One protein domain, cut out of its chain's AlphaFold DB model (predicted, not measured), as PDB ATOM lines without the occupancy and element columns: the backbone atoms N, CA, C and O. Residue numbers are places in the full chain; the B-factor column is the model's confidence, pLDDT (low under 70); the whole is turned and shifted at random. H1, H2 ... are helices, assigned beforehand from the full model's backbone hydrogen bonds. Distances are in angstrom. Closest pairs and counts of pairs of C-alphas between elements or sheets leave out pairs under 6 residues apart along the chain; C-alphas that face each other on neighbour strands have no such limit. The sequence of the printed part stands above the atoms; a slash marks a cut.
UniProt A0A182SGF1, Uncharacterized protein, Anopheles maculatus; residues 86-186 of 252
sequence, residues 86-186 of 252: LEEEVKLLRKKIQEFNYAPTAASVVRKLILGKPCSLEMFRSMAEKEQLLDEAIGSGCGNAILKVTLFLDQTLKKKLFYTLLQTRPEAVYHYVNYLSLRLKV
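AT A GLANCE: This is residues 86 to 186 of the 252 residues of an uncharacterized protein of Anopheles maculatus (UniProt A0A182SGF1). Residues 86 to 99 of H1 stick out as a helical arm from one end of a compact body of five shorter helices. In that body the hairpin of H3 and H4 is in the middle, H2 crosses it on one side, and H6 crosses H4 on the other, with H5 at a corner. You have 101 residues, all helix in class, with six named helices, H1 to H6 in chain order, and no named strand. The whole is loose, radius of gyration of the C-alphas 15.9 A, and spans 56 by 24 by 24 A, the arm adding to its length.

HOW THE PARTS SIT: Start at H1, residues 86 to 101, which touches no helix. Next, H2, residues 106 to 114, touches H3, residues 127 to 139, at a steep tilt of 48 degrees; the closest C-alphas, Ala 106 and Leu 133, are 4.9 A apart. H3 forms a helical hairpin with the hub H4, residues 143 to 156, at 16 degrees, C-alphas 137 and 146 coming closest at 5.1 A. Look then to H6, residues 170 to 182, about perpendicular to H4 at 82 degrees; their closest C-alphas, 147 and 175, are 5.9 A apart. H5, residues 159 to 167, only just touches H6, only at the corner, with 3 pairs of C-alphas within 8 A, the closest being 166 and 173 at 5.9 A. In H1 to H6 every O i to N i+4 pair is within hydrogen-bond range.

IN THESE COORDINATES: Find C-alpha 86 at (45.184, -17.635, 4.010); H1 runs 21.9 A from there. H2 spans 12.3 A, H3 18.4 A, H4 19.9 A, H5 12.1 A and H6 18.3 A, ending at C-alpha 182, (34.192, 6.474, -39.078).

THE WHOLE: The printed part has no cut, and its one long link is H2 to H3. Confidence is under 70 at residues 86, 88 and 92 to 104.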
ATOM      1  N   LEU A  86      45.248 -16.887   5.274       61.19
ATOM      2  CA  LEU A  86      45.184 -17.635   4.010       61.19
ATOM      3  C   LEU A  86      43.794 -18.277   3.787       61.19
ATOM      4  O   LEU A  86      43.314 -18.376   2.659       61.19
ATOM      5  N   GLU A  87      43.096 -18.634   4.870       70.88
ATOM      6  CA  GLU A  87      41.723 -19.161   4.854       70.88
ATOM      7  C   GLU A  87      40.686 -18.084   4.465       70.88
ATOM      8  O   GLU A  87      39.749 -18.334   3.701       70.88
ATOM      9  N   GLU A  88      40.859 -16.858   4.965       67.06
ATOM     10  CA  GLU A  88      39.989 -15.714   4.674       67.06
ATOM     11  C   GLU A  88      40.244 -15.145   3.278       67.06
ATOM     12  O   GLU A  88      39.291 -14.780   2.587       67.06
ATOM     13  N   GLU A  89      41.495 -15.158   2.816       70.00
ATOM     14  CA  GLU A  89      41.846 -14.838   1.434       70.00
ATOM     15  C   GLU A  89      41.174 -15.821   0.466       70.00
ATOM     16  O   GLU A  89      40.488 -15.403  -0.467       70.00
ATOM     17  N   VAL A  90      41.262 -17.132   0.728       71.50
ATOM     18  CA  VAL A  90      40.582 -18.154  -0.085       71.50
ATOM     19  C   VAL A  90      39.063 -17.975  -0.045       71.50
ATOM     20  O   VAL A  90      38.400 -18.144  -1.071       71.50
ATOM     21  N   LYS A  91      38.484 -17.599   1.098       74.62
ATOM     22  CA  LYS A  91      37.042 -17.334   1.218       74.62
ATOM     23  C   LYS A  91      36.616 -16.090   0.432       74.62
ATOM     24  O   LYS A  91      35.591 -16.135  -0.253       74.62
ATOM     25  N   LEU A  92      37.402 -15.013   0.472       69.69
ATOM     26  CA  LEU A  92      37.180 -13.799  -0.320       69.69
ATOM     27  C   LEU A  92      37.343 -14.067  -1.816       69.69
ATOM     28  O   LEU A  92      36.486 -13.665  -2.599       69.69
ATOM     29  N   LEU A  93      38.379 -14.805  -2.216       68.94
ATOM     30  CA  LEU A  93      38.598 -15.218  -3.601       68.94
ATOM     31  C   LEU A  93      37.468 -16.125  -4.097       68.94
ATOM     32  O   LEU A  93      36.956 -15.899  -5.189       68.94
ATOM     33  N   ARG A  94      37.001 -17.093  -3.295       67.38
ATOM     34  CA  ARG A  94      35.834 -17.929  -3.636       67.38
ATOM     35  C   ARG A  94      34.559 -17.103  -3.769       67.38
ATOM     36  O   ARG A  94      33.835 -17.298  -4.740       67.38
ATOM     37  N   LYS A  95      34.306 -16.154  -2.861       66.00
ATOM     38  CA  LYS A  95      33.169 -15.221  -2.961       66.00
ATOM     39  C   LYS A  95      33.271 -14.353  -4.222       66.00
ATOM     40  O   LYS A  95      32.284 -14.188  -4.927       66.00
ATOM     41  N   LYS A  96      34.468 -13.868  -4.557       62.81
ATOM     42  CA  LYS A  96      34.741 -13.035  -5.739       62.81
ATOM     43  C   LYS A  96      34.605 -13.821  -7.046       62.81
ATOM     44  O   LYS A  96      34.021 -13.322  -8.002       62.81
ATOM     45  N   ILE A  97      35.058 -15.075  -7.068       63.53
ATOM     46  CA  ILE A  97      34.832 -16.028  -8.165       63.53
ATOM     47  C   ILE A  97      33.340 -16.333  -8.299       63.53
ATOM     48  O   ILE A  97      32.826 -16.399  -9.410       63.53
ATOM     49  N   GLN A  98      32.618 -16.491  -7.190       60.66
ATOM     50  CA  GLN A  98      31.176 -16.723  -7.205       60.66
ATOM     51  C   GLN A  98      30.399 -15.495  -7.711       60.66
ATOM     52  O   GLN A  98      29.468 -15.660  -8.492       60.66
ATOM     53  N   GLU A  99      30.816 -14.275  -7.359       60.00
ATOM     54  CA  GLU A  99      30.267 -13.023  -7.903       60.00
ATOM     55  C   GLU A  99      30.591 -12.822  -9.392       60.00
ATOM     56  O   GLU A  99      29.786 -12.241 -10.117       60.00
ATOM     57  N   PHE A 100      31.743 -13.308  -9.864       55.44
ATOM     58  CA  PHE A 100      32.080 -13.335 -11.291       55.44
ATOM     59  C   PHE A 100      31.324 -14.423 -12.062       55.44
ATOM     60  O   PHE A 100      31.032 -14.228 -13.236       55.44
ATOM     61  N   ASN A 101      31.012 -15.551 -11.418       51.69
ATOM     62  CA  ASN A 101      30.293 -16.676 -12.020       51.69
ATOM     63  C   ASN A 101      28.768 -16.517 -11.987       51.69
ATOM     64  O   ASN A 101      28.073 -17.227 -12.715       51.69
ATOM     65  N   TYR A 102      28.222 -15.627 -11.155       56.19
ATOM     66  CA  TYR A 102      26.794 -15.334 -11.190       56.19
ATOM     67  C   TYR A 102      26.509 -14.466 -12.412       56.19
ATOM     68  O   TYR A 102      27.000 -13.341 -12.485       56.19
ATOM     69  N   ALA A 103      25.741 -15.000 -13.368       58.25
ATOM     70  CA  ALA A 103      25.381 -14.313 -14.603       58.25
ATOM     71  C   ALA A 103      24.825 -12.913 -14.270       58.25
ATOM     72  O   ALA A 103      23.732 -12.802 -13.705       58.25
ATOM     73  N   PRO A 104      25.580 -11.834 -14.535       69.56
ATOM     74  CA  PRO A 104      25.149 -10.501 -14.180       69.56
ATOM     75  C   PRO A 104      23.948 -10.158 -15.054       69.56
ATOM     76  O   PRO A 104      23.983 -10.328 -16.271       69.56
ATOM     77  N   THR A 105      22.875  -9.671 -14.437       79.88
ATOM     78  CA  THR A 105      21.688  -9.220 -15.167       79.88
ATOM     79  C   THR A 105      22.084  -8.164 -16.203       79.88
ATOM     80  O   THR A 105      22.976  -7.353 -15.935       79.88
ATOM     81  N   ALA A 106      21.394  -8.128 -17.349       82.88
ATOM     82  CA  ALA A 106      21.619  -7.143 -18.412       82.88
ATOM     83  C   ALA A 106      21.757  -5.708 -17.861       82.88
ATOM     84  O   ALA A 106      22.744  -5.032 -18.145       82.88
ATOM     85  N   ALA A 107      20.862  -5.304 -16.953       85.25
ATOM     86  CA  ALA A 107      20.884  -3.990 -16.304       85.25
ATOM     87  C   ALA A 107      22.169  -3.707 -15.504       85.25
ATOM     88  O   ALA A 107      22.701  -2.597 -15.530       85.25
ATOM     89  N   SER A 108      22.706  -4.713 -14.805       83.69
ATOM     90  CA  SER A 108      23.952  -4.580 -14.038       83.69
ATOM     91  C   SER A 108      25.152  -4.393 -14.965       83.69
ATOM     92  O   SER A 108      26.022  -3.559 -14.706       83.69
ATOM     93  N   VAL A 109      25.182  -5.122 -16.084       85.00
ATOM     94  CA  VAL A 109      26.245  -5.000 -17.088       85.00
ATOM     95  C   VAL A 109      26.188  -3.652 -17.788       85.00
ATOM     96  O   VAL A 109      27.219  -2.992 -17.890       85.00
ATOM     97  N   VAL A 110      25.003  -3.209 -18.206       87.31
ATOM     98  CA  VAL A 110      24.816  -1.894 -18.830       87.31
ATOM     99  C   VAL A 110      25.221  -0.780 -17.865       87.31
ATOM    100  O   VAL A 110      25.991   0.096 -18.247       87.31
ATOM    101  N   ARG A 111      24.830  -0.856 -16.587       86.31
ATOM    102  CA  ARG A 111      25.265   0.114 -15.570       86.31
ATOM    103  C   ARG A 111      26.786   0.174 -15.446       86.31
ATOM    104  O   ARG A 111      27.363   1.256 -15.474       86.31
ATOM    105  N   LYS A 112      27.452  -0.978 -15.357       83.69
ATOM    106  CA  LYS A 112      28.920  -1.020 -15.323       83.69
ATOM    107  C   LYS A 112      29.546  -0.478 -16.616       83.69
ATOM    108  O   LYS A 112      30.598   0.150 -16.552       83.69
ATOM    109  N   LEU A 113      28.905  -0.695 -17.765       86.25
ATOM    110  CA  LEU A 113      29.351  -0.204 -19.068       86.25
ATOM    111  C   LEU A 113      29.281   1.322 -19.162       86.25
ATOM    112  O   LEU A 113      30.216   1.938 -19.669       86.25
ATOM    113  N   ILE A 114      28.213   1.918 -18.624       86.31
ATOM    114  CA  ILE A 114      28.044   3.372 -18.502       86.31
ATOM    115  C   ILE A 114      29.125   3.957 -17.589       86.31
ATOM    116  O   ILE A 114      29.728   4.971 -17.919       86.31
ATOM    117  N   LEU A 115      29.424   3.274 -16.482       84.75
ATOM    118  CA  LEU A 115      30.487   3.650 -15.545       84.75
ATOM    119  C   LEU A 115      31.908   3.371 -16.080       84.75
ATOM    120  O   LEU A 115      32.881   3.583 -15.363       84.75
ATOM    121  N   GLY A 116      32.051   2.850 -17.306       79.19
ATOM    122  CA  GLY A 116      33.349   2.558 -17.922       79.19
ATOM    123  C   GLY A 116      34.105   1.370 -17.313       79.19
ATOM    124  O   GLY A 116      35.282   1.174 -17.607       79.19
ATOM    125  N   LYS A 117      33.452   0.550 -16.482       78.75
ATOM    126  CA  LYS A 117      34.089  -0.580 -15.791       78.75
ATOM    127  C   LYS A 117      34.308  -1.776 -16.731       78.75
ATOM    128  O   LYS A 117      33.482  -2.031 -17.617       78.75
ATOM    129  N   PRO A 118      35.385  -2.563 -16.536       70.00
ATOM    130  CA  PRO A 118      35.606  -3.777 -17.314       70.00
ATOM    131  C   PRO A 118      34.505  -4.805 -17.015       70.00
ATOM    132  O   PRO A 118      34.243  -5.140 -15.862       70.00
ATOM    133  N   CYS A 119      33.842  -5.295 -18.063       72.81
ATOM    134  CA  CYS A 119      32.772  -6.289 -17.972       72.81
ATOM    135  C   CYS A 119      32.956  -7.361 -19.039       72.81
ATOM    136  O   CYS A 119      33.122  -7.031 -20.215       72.81
ATOM    137  N   SER A 120      32.853  -8.626 -18.639       76.94
ATOM    138  CA  SER A 120      32.865  -9.760 -19.561       76.94
ATOM    139  C   SER A 120      31.472  -9.959 -20.157       76.94
ATOM    140  O   SER A 120      30.563 -10.431 -19.478       76.94
ATOM    141  N   LEU A 121      31.303  -9.603 -21.433       79.00
ATOM    142  CA  LEU A 121      30.053  -9.821 -22.178       79.00
ATOM    143  C   LEU A 121      29.879 -11.288 -22.615       79.00
ATOM    144  O   LEU A 121      28.780 -11.709 -22.958       79.00
ATOM    145  N   GLU A 122      30.939 -12.096 -22.533       76.38
ATOM    146  CA  GLU A 122      30.959 -13.512 -22.938       76.38
ATOM    147  C   GLU A 122      30.055 -14.431 -22.100       76.38
ATOM    148  O   GLU A 122      29.834 -15.591 -22.460       76.38
ATOM    149  N   MET A 123      29.514 -13.927 -20.986       73.75
ATOM    150  CA  MET A 123      28.557 -14.669 -20.166       73.75
ATOM    151  C   MET A 123      27.162 -14.751 -20.798       73.75
ATOM    152  O   MET A 123      26.435 -15.694 -20.500       73.75
ATOM    153  N   PHE A 124      26.813 -13.836 -21.711       77.81
ATOM    154  CA  PHE A 124      25.547 -13.879 -22.448       77.81
ATOM    155  C   PHE A 124      25.677 -14.810 -23.658       77.81
ATOM    156  O   PHE A 124      26.134 -14.418 -24.740       77.81
ATOM    157  N   ARG A 125      25.311 -16.079 -23.463       76.69
ATOM    158  CA  ARG A 125      25.452 -17.132 -24.485       76.69
ATOM    159  C   ARG A 125      24.167 -17.336 -25.273       76.69
ATOM    160  O   ARG A 125      24.241 -17.681 -26.455       76.69
ATOM    161  N   SER A 126      23.013 -17.118 -24.646       83.00
ATOM    162  CA  SER A 126      21.718 -17.291 -25.300       83.00
ATOM    163  C   SER A 126      21.390 -16.121 -26.229       83.00
ATOM    164  O   SER A 126      21.814 -14.987 -26.016       83.00
ATOM    165  N   MET A 127      20.599 -16.385 -27.270       82.81
ATOM    166  CA  MET A 127      20.113 -15.338 -28.172       82.81
ATOM    167  C   MET A 127      19.193 -14.349 -27.442       82.81
ATOM    168  O   MET A 127      19.353 -13.144 -27.588       82.81
ATOM    169  N   ALA A 128      18.286 -14.855 -26.600       85.69
ATOM    170  CA  ALA A 128      17.356 -14.021 -25.833       85.69
ATOM    171  C   ALA A 128      18.090 -13.099 -24.844       85.69
ATOM    172  O   ALA A 128      17.748 -11.933 -24.694       85.69
ATOM    173  N   GLU A 129      19.155 -13.604 -24.221       87.19
ATOM    174  CA  GLU A 129      20.031 -12.832 -23.335       87.19
ATOM    175  C   GLU A 129      20.725 -11.676 -24.066       87.19
ATOM    176  O   GLU A 129      20.840 -10.573 -23.539       87.19
ATOM    177  N   LYS A 130      21.176 -11.926 -25.298       89.50
ATOM    178  CA  LYS A 130      21.819 -10.928 -26.159       89.50
ATOM    179  C   LYS A 130      20.849  -9.846 -26.624       89.50
ATOM    180  O   LYS A 130      21.224  -8.677 -26.665       89.50
ATOM    181  N   GLU A 131      19.621 -10.232 -26.961       90.44
ATOM    182  CA  GLU A 131      18.545  -9.295 -27.293       90.44
ATOM    183  C   GLU A 131      18.202  -8.416 -26.093       90.44
ATOM    184  O   GLU A 131      18.246  -7.194 -26.213       90.44
ATOM    185  N   GLN A 132      17.993  -9.028 -24.924       91.25
ATOM    186  CA  GLN A 132      17.721  -8.302 -23.686       91.25
ATOM    187  C   GLN A 132      18.865  -7.345 -23.325       91.25
ATOM    188  O   GLN A 132      18.617  -6.217 -22.913       91.25
ATOM    189  N   LEU A 133      20.124  -7.761 -23.501       91.19
ATOM    190  CA  LEU A 133      21.279  -6.899 -23.257       91.19
ATOM    191  C   LEU A 133      21.284  -5.669 -24.172       91.19
ATOM    192  O   LEU A 133      21.627  -4.576 -23.717       91.19
ATOM    193  N   LEU A 134      20.926  -5.834 -25.447       91.56
ATOM    194  CA  LEU A 134      20.849  -4.709 -26.372       91.56
ATOM    195  C   LEU A 134      19.662  -3.798 -26.052       91.56
ATOM    196  O   LEU A 134      19.831  -2.583 -26.077       91.56
ATOM    197  N   ASP A 135      18.501  -4.361 -25.723       93.19
ATOM    198  CA  ASP A 135      17.315  -3.588 -25.334       93.19
ATOM    199  C   ASP A 135      17.579  -2.744 -24.089       93.19
ATOM    200  O   ASP A 135      17.264  -1.556 -24.059       93.19
ATOM    201  N   GLU A 136      18.245  -3.323 -23.094       92.38
ATOM    202  CA  GLU A 136      18.628  -2.609 -21.879       92.38
ATOM    203  C   GLU A 136      19.672  -1.514 -22.166       92.38
ATOM    204  O   GLU A 136      19.621  -0.422 -21.598       92.38
ATOM    205  N   ALA A 137      20.612  -1.773 -23.082       92.56
ATOM    206  CA  ALA A 137      21.587  -0.772 -23.509       92.56
ATOM    207  C   ALA A 137      20.912   0.398 -24.238       92.56
ATOM    208  O   ALA A 137      21.260   1.548 -23.971       92.56
ATOM    209  N   ILE A 138      19.929   0.119 -25.101       93.44
ATOM    210  CA  ILE A 138      19.106   1.132 -25.776       93.44
ATOM    211  C   ILE A 138      18.308   1.932 -24.740       93.44
ATOM    212  O   ILE A 138      18.386   3.156 -24.723       93.44
ATOM    213  N   GLY A 139      17.647   1.254 -23.795       91.38
ATOM    214  CA  GLY A 139      16.903   1.898 -22.708       91.38
ATOM    215  C   GLY A 139      17.756   2.817 -21.824       91.38
ATOM    216  O   GLY A 139      17.237   3.770 -21.247       91.38
ATOM    217  N   SER A 140      19.069   2.582 -21.749       89.06
ATOM    218  CA  SER A 140      19.992   3.457 -21.018       89.06
ATOM    219  C   SER A 140      20.356   4.762 -21.736       89.06
ATOM    220  O   SER A 140      20.908   5.661 -21.103       89.06
ATOM    221  N   GLY A 141      20.121   4.861 -23.051       87.94
ATOM    222  CA  GLY A 141      20.447   6.037 -23.867       87.94
ATOM    223  C   GLY A 141      21.945   6.347 -24.018       87.94
ATOM    224  O   GLY A 141      22.320   7.351 -24.625       87.94
ATOM    225  N   CYS A 142      22.842   5.515 -23.479       89.62
ATOM    226  CA  CYS A 142      24.280   5.736 -23.580       89.62
ATOM    227  C   CYS A 142      24.831   5.161 -24.895       89.62
ATOM    228  O   CYS A 142      25.023   3.951 -25.027       89.62
ATOM    229  N   GLY A 143      25.173   6.030 -25.853       89.50
ATOM    230  CA  GLY A 143      25.681   5.612 -27.168       89.50
ATOM    231  C   GLY A 143      26.933   4.724 -27.118       89.50
ATOM    232  O   GLY A 143      27.063   3.793 -27.911       89.50
ATOM    233  N   ASN A 144      27.826   4.943 -26.143       90.19
ATOM    234  CA  ASN A 144      29.008   4.094 -25.940       90.19
ATOM    235  C   ASN A 144      28.629   2.679 -25.486       90.19
ATOM    236  O   ASN A 144      29.226   1.702 -25.943       90.19
ATOM    237  N   ALA A 145      27.629   2.567 -24.606       90.88
ATOM    238  CA  ALA A 145      27.122   1.284 -24.144       90.88
ATOM    239  C   ALA A 145      26.450   0.523 -25.296       90.88
ATOM    240  O   ALA A 145      26.811  -0.626 -25.562       90.88
ATOM    241  N   ILE A 146      25.564   1.199 -26.036       93.81
ATOM    242  CA  ILE A 146      24.872   0.646 -27.208       93.81
ATOM    243  C   ILE A 146      25.886   0.151 -28.239       93.81
ATOM    244  O   ILE A 146      25.811  -0.999 -28.675       93.81
ATOM    245  N   LEU A 147      26.871   0.977 -28.601       93.25
ATOM    246  CA  LEU A 147      27.876   0.607 -29.593       93.25
ATOM    247  C   LEU A 147      28.708  -0.596 -29.137       93.25
ATOM    248  O   LEU A 147      28.907  -1.529 -29.912       93.25
ATOM    249  N   LYS A 148      29.174  -0.610 -27.885       91.81
ATOM    250  CA  LYS A 148      30.009  -1.704 -27.372       91.81
ATOM    251  C   LYS A 148      29.253  -3.035 -27.321       91.81
ATOM    252  O   LYS A 148      29.821  -4.056 -27.708       91.81
ATOM    253  N   VAL A 149      27.977  -3.026 -26.926       92.19
ATOM    254  CA  VAL A 149      27.112  -4.217 -27.013       92.19
ATOM    255  C   VAL A 149      26.895  -4.618 -28.471       92.19
ATOM    256  O   VAL A 149      27.055  -5.785 -28.814       92.19
ATOM    257  N   THR A 150      26.616  -3.662 -29.356       93.19
ATOM    258  CA  THR A 150      26.385  -3.935 -30.784       93.19
ATOM    259  C   THR A 150      27.606  -4.577 -31.451       93.19
ATOM    260  O   THR A 150      27.459  -5.538 -32.202       93.19
ATOM    261  N   LEU A 151      28.821  -4.123 -31.124       92.31
ATOM    262  CA  LEU A 151      30.069  -4.725 -31.607       92.31
ATOM    263  C   LEU A 151      30.287  -6.144 -31.072       92.31
ATOM    264  O   LEU A 151      30.768  -7.011 -31.800       92.31
ATOM    265  N   PHE A 152      29.913  -6.402 -29.820       91.00
ATOM    266  CA  PHE A 152      29.941  -7.754 -29.265       91.00
ATOM    267  C   PHE A 152      28.962  -8.690 -29.994       91.00
ATOM    268  O   PHE A 152      29.282  -9.848 -30.270       91.00
ATOM    269  N   LEU A 153      27.777  -8.199 -30.363       90.56
ATOM    270  CA  LEU A 153      26.819  -8.974 -31.153       90.56
ATOM    271  C   LEU A 153      27.326  -9.245 -32.573       90.56
ATOM    272  O   LEU A 153      27.204 -10.378 -33.032       90.56
ATOM    273  N   ASP A 154      27.949  -8.262 -33.223       91.25
ATOM    274  CA  ASP A 154      28.571  -8.421 -34.548       91.25
ATOM    275  C   ASP A 154      29.658  -9.514 -34.545       91.25
ATOM    276  O   ASP A 154      29.735 -10.341 -35.450       91.25
ATOM    277  N   GLN A 155      30.459  -9.588 -33.475       89.44
ATOM    278  CA  GLN A 155      31.510 -10.604 -33.339       89.44
ATOM    279  C   GLN A 155      30.979 -11.998 -32.981       89.44
ATOM    280  O   GLN A 155      31.616 -13.001 -33.303       89.44
ATOM    281  N   THR A 156      29.835 -12.085 -32.298       87.25
ATOM    282  CA  THR A 156      29.334 -13.356 -31.750       87.25
ATOM    283  C   THR A 156      28.159 -13.963 -32.515       87.25
ATOM    284  O   THR A 156      27.812 -15.120 -32.263       87.25
ATOM    285  N   LEU A 157      27.517 -13.219 -33.421       87.62
ATOM    286  CA  LEU A 157      26.372 -13.676 -34.209       87.62
ATOM    287  C   LEU A 157      26.711 -13.762 -35.701       87.62
ATOM    288  O   LEU A 157      27.563 -13.060 -36.230       87.62
ATOM    289  N   LYS A 158      25.990 -14.625 -36.425       90.44
ATOM    290  CA  LYS A 158      26.062 -14.653 -37.893       90.44
ATOM    291  C   LYS A 158      25.471 -13.358 -38.458       90.44
ATOM    292  O   LYS A 158      24.374 -12.977 -38.049       90.44
ATOM    293  N   LYS A 159      26.112 -12.775 -39.482       88.50
ATOM    294  CA  LYS A 159      25.704 -11.502 -40.116       88.50
ATOM    295  C   LYS A 159      24.201 -11.385 -40.393       88.50
ATOM    296  O   LYS A 159      23.595 -10.384 -40.045       88.50
ATOM    297  N   LYS A 160      23.578 -12.428 -40.958       88.81
ATOM    298  CA  LYS A 160      22.135 -12.425 -41.260       88.81
ATOM    299  C   LYS A 160      21.270 -12.234 -40.005       88.81
ATOM    300  O   LYS A 160      20.353 -11.429 -40.034       88.81
ATOM    301  N   LEU A 161      21.570 -12.954 -38.919       88.62
ATOM    302  CA  LEU A 161      20.831 -12.829 -37.656       88.62
ATOM    303  C   LEU A 161      21.070 -11.464 -37.011       88.62
ATOM    304  O   LEU A 161      20.129 -10.837 -36.541       88.62
ATOM    305  N   PHE A 162      22.316 -10.997 -37.039       91.50
ATOM    306  CA  PHE A 162      22.680  -9.683 -36.525       91.50
ATOM    307  C   PHE A 162      21.944  -8.552 -37.260       91.50
ATOM    308  O   PHE A 162      21.360  -7.683 -36.620       91.50
ATOM    309  N   TYR A 163      21.880  -8.595 -38.593       91.62
ATOM    310  CA  TYR A 163      21.159  -7.586 -39.371       91.62
ATOM    311  C   TYR A 163      19.645  -7.636 -39.142       91.62
ATOM    312  O   TYR A 163      19.021  -6.586 -39.028       91.62
ATOM    313  N   THR A 164      19.051  -8.827 -39.005       90.81
ATOM    314  CA  THR A 164      17.634  -8.954 -38.624       90.81
ATOM    315  C   THR A 164      17.363  -8.365 -37.237       90.81
ATOM    316  O   THR A 164      16.357  -7.688 -37.051       90.81
ATOM    317  N   LEU A 165      18.270  -8.565 -36.279       91.06
ATOM    318  CA  LEU A 165      18.155  -8.004 -34.931       91.06
ATOM    319  C   LEU A 165      18.283  -6.474 -34.925       91.06
ATOM    320  O   LEU A 165      17.565  -5.798 -34.189       91.06
ATOM    321  N   LEU A 166      19.167  -5.927 -35.760       91.44
ATOM    322  CA  LEU A 166      19.309  -4.485 -35.955       91.44
ATOM    323  C   LEU A 166      18.102  -3.863 -36.672       91.44
ATOM    324  O   LEU A 166      17.743  -2.724 -36.385       91.44
ATOM    325  N   GLN A 167      17.443  -4.598 -37.568       90.25
ATOM    326  CA  GLN A 167      16.277  -4.104 -38.303       90.25
ATOM    327  C   GLN A 167      15.123  -3.687 -37.380       90.25
ATOM    328  O   GLN A 167      14.391  -2.756 -37.706       90.25
ATOM    329  N   THR A 168      14.977  -4.330 -36.219       90.25
ATOM    330  CA  THR A 168      13.948  -3.977 -35.230       90.25
ATOM    331  C   THR A 168      14.370  -2.847 -34.284       90.25
ATOM    332  O   THR A 168      13.542  -2.374 -33.509       90.25
ATOM    333  N   ARG A 169      15.634  -2.394 -34.330       92.00
ATOM    334  CA  ARG A 169      16.246  -1.485 -33.343       92.00
ATOM    335  C   ARG A 169      17.019  -0.341 -34.023       92.00
ATOM    336  O   ARG A 169      18.240  -0.429 -34.193       92.00
ATOM    337  N   PRO A 170      16.344   0.765 -34.388       90.19
ATOM    338  CA  PRO A 170      16.947   1.842 -35.178       90.19
ATOM    339  C   PRO A 170      18.072   2.597 -34.452       90.19
ATOM    340  O   PRO A 170      19.009   3.056 -35.104       90.19
ATOM    341  N   GLU A 171      18.035   2.698 -33.119       92.19
ATOM    342  CA  GLU A 171      19.092   3.372 -32.346       92.19
ATOM    343  C   GLU A 171      20.435   2.638 -32.438       92.19
ATOM    344  O   GLU A 171      21.475   3.249 -32.697       92.19
ATOM    345  N   ALA A 172      20.413   1.308 -32.322       92.88
ATOM    346  CA  ALA A 172      21.606   0.486 -32.497       92.88
ATOM    347  C   ALA A 172      22.156   0.594 -33.929       92.88
ATOM    348  O   ALA A 172      23.369   0.710 -34.118       92.88
ATOM    349  N   VAL A 173      21.270   0.640 -34.935       92.81
ATOM    350  CA  VAL A 173      21.654   0.880 -36.338       92.81
ATOM    351  C   VAL A 173      22.363   2.217 -36.485       92.81
ATOM    352  O   VAL A 173      23.413   2.264 -37.119       92.81
ATOM    353  N   TYR A 174      21.831   3.296 -35.908       91.75
ATOM    354  CA  TYR A 174      22.436   4.623 -36.010       91.75
ATOM    355  C   TYR A 174      23.872   4.636 -35.469       91.75
ATOM    356  O   TYR A 174      24.800   5.049 -36.172       91.75
ATOM    357  N   HIS A 175      24.079   4.111 -34.258       92.75
ATOM    358  CA  HIS A 175      25.409   4.048 -33.652       92.75
ATOM    359  C   HIS A 175      26.373   3.151 -34.438       92.75
ATOM    360  O   HIS A 175      27.543   3.504 -34.610       92.75
ATOM    361  N   TYR A 176      25.892   2.022 -34.956       93.44
ATOM    362  CA  TYR A 176      26.715   1.091 -35.720       93.44
ATOM    363  C   TYR A 176      27.061   1.613 -37.123       93.44
ATOM    364  O   TYR A 176      28.219   1.537 -37.527       93.44
ATOM    365  N   VAL A 177      26.120   2.235 -37.841       91.31
ATOM    366  CA  VAL A 177      26.378   2.898 -39.135       91.31
ATOM    367  C   VAL A 177      27.389   4.030 -38.966       91.31
ATOM    368  O   VAL A 177      28.321   4.142 -39.767       91.31
ATOM    369  N   ASN A 178      27.254   4.837 -37.909       91.19
ATOM    370  CA  ASN A 178      28.220   5.892 -37.613       91.19
ATOM    371  C   ASN A 178      29.615   5.305 -37.342       91.19
ATOM    372  O   ASN A 178      30.607   5.754 -37.916       91.19
ATOM    373  N   TYR A 179      29.693   4.236 -36.545       93.00
ATOM    374  CA  TYR A 179      30.946   3.521 -36.300       93.00
ATOM    375  C   TYR A 179      31.586   2.981 -37.590       93.00
ATOM    376  O   TYR A 179      32.780   3.187 -37.816       93.00
ATOM    377  N   LEU A 180      30.810   2.317 -38.453       90.62
ATOM    378  CA  LEU A 180      31.311   1.777 -39.720       90.62
ATOM    379  C   LEU A 180      31.796   2.886 -40.658       90.62
ATOM    380  O   LEU A 180      32.830   2.729 -41.311       90.62
ATOM    381  N   SER A 181      31.086   4.016 -40.684       85.25
ATOM    382  CA  SER A 181      31.451   5.193 -41.477       85.25
ATOM    383  C   SER A 181      32.773   5.800 -40.997       85.25
ATOM    384  O   SER A 181      33.667   6.029 -41.809       85.25
ATOM    385  N   LEU A 182      32.951   5.964 -39.681       87.62
ATOM    386  CA  LEU A 182      34.192   6.474 -39.078       87.62
ATOM    387  C   LEU A 182      35.388   5.533 -39.273       87.62
ATOM    388  O   LEU A 182      36.521   5.984 -39.421       87.62
ATOM    389  N   ARG A 183      35.155   4.216 -39.284       87.62
ATOM    390  CA  ARG A 183      36.196   3.206 -39.535       87.62
ATOM    391  C   ARG A 183      36.456   2.949 -41.020       87.62
ATOM    392  O   ARG A 183      37.245   2.060 -41.331       87.62
ATOM    393  N   LEU A 184      35.810   3.694 -41.921       82.81
ATOM    394  CA  LEU A 184      35.904   3.524 -43.376       82.81
ATOM    395  C   LEU A 184      35.593   2.087 -43.835       82.81
ATOM    396  O   LEU A 184      36.108   1.607 -44.846       82.81
ATOM    397  N   LYS A 185      34.712   1.388 -43.113       86.88
ATOM    398  CA  LYS A 185      34.249   0.043 -43.468       86.88
ATOM    399  C   LYS A 185      33.078   0.109 -44.447       86.88
ATOM    400  O   LYS A 185      31.944  -0.254 -44.144       86.88
ATOM    401  N   VAL A 186      33.377   0.604 -45.641       84.25
ATOM    402  CA  VAL A 186      32.409   0.943 -46.696       84.25
ATOM    403  C   VAL A 186      31.538  -0.241 -47.106       84.25
ATOM    404  O   VAL A 186      30.330  -0.093 -47.268       84.25
TER     405      VAL A 186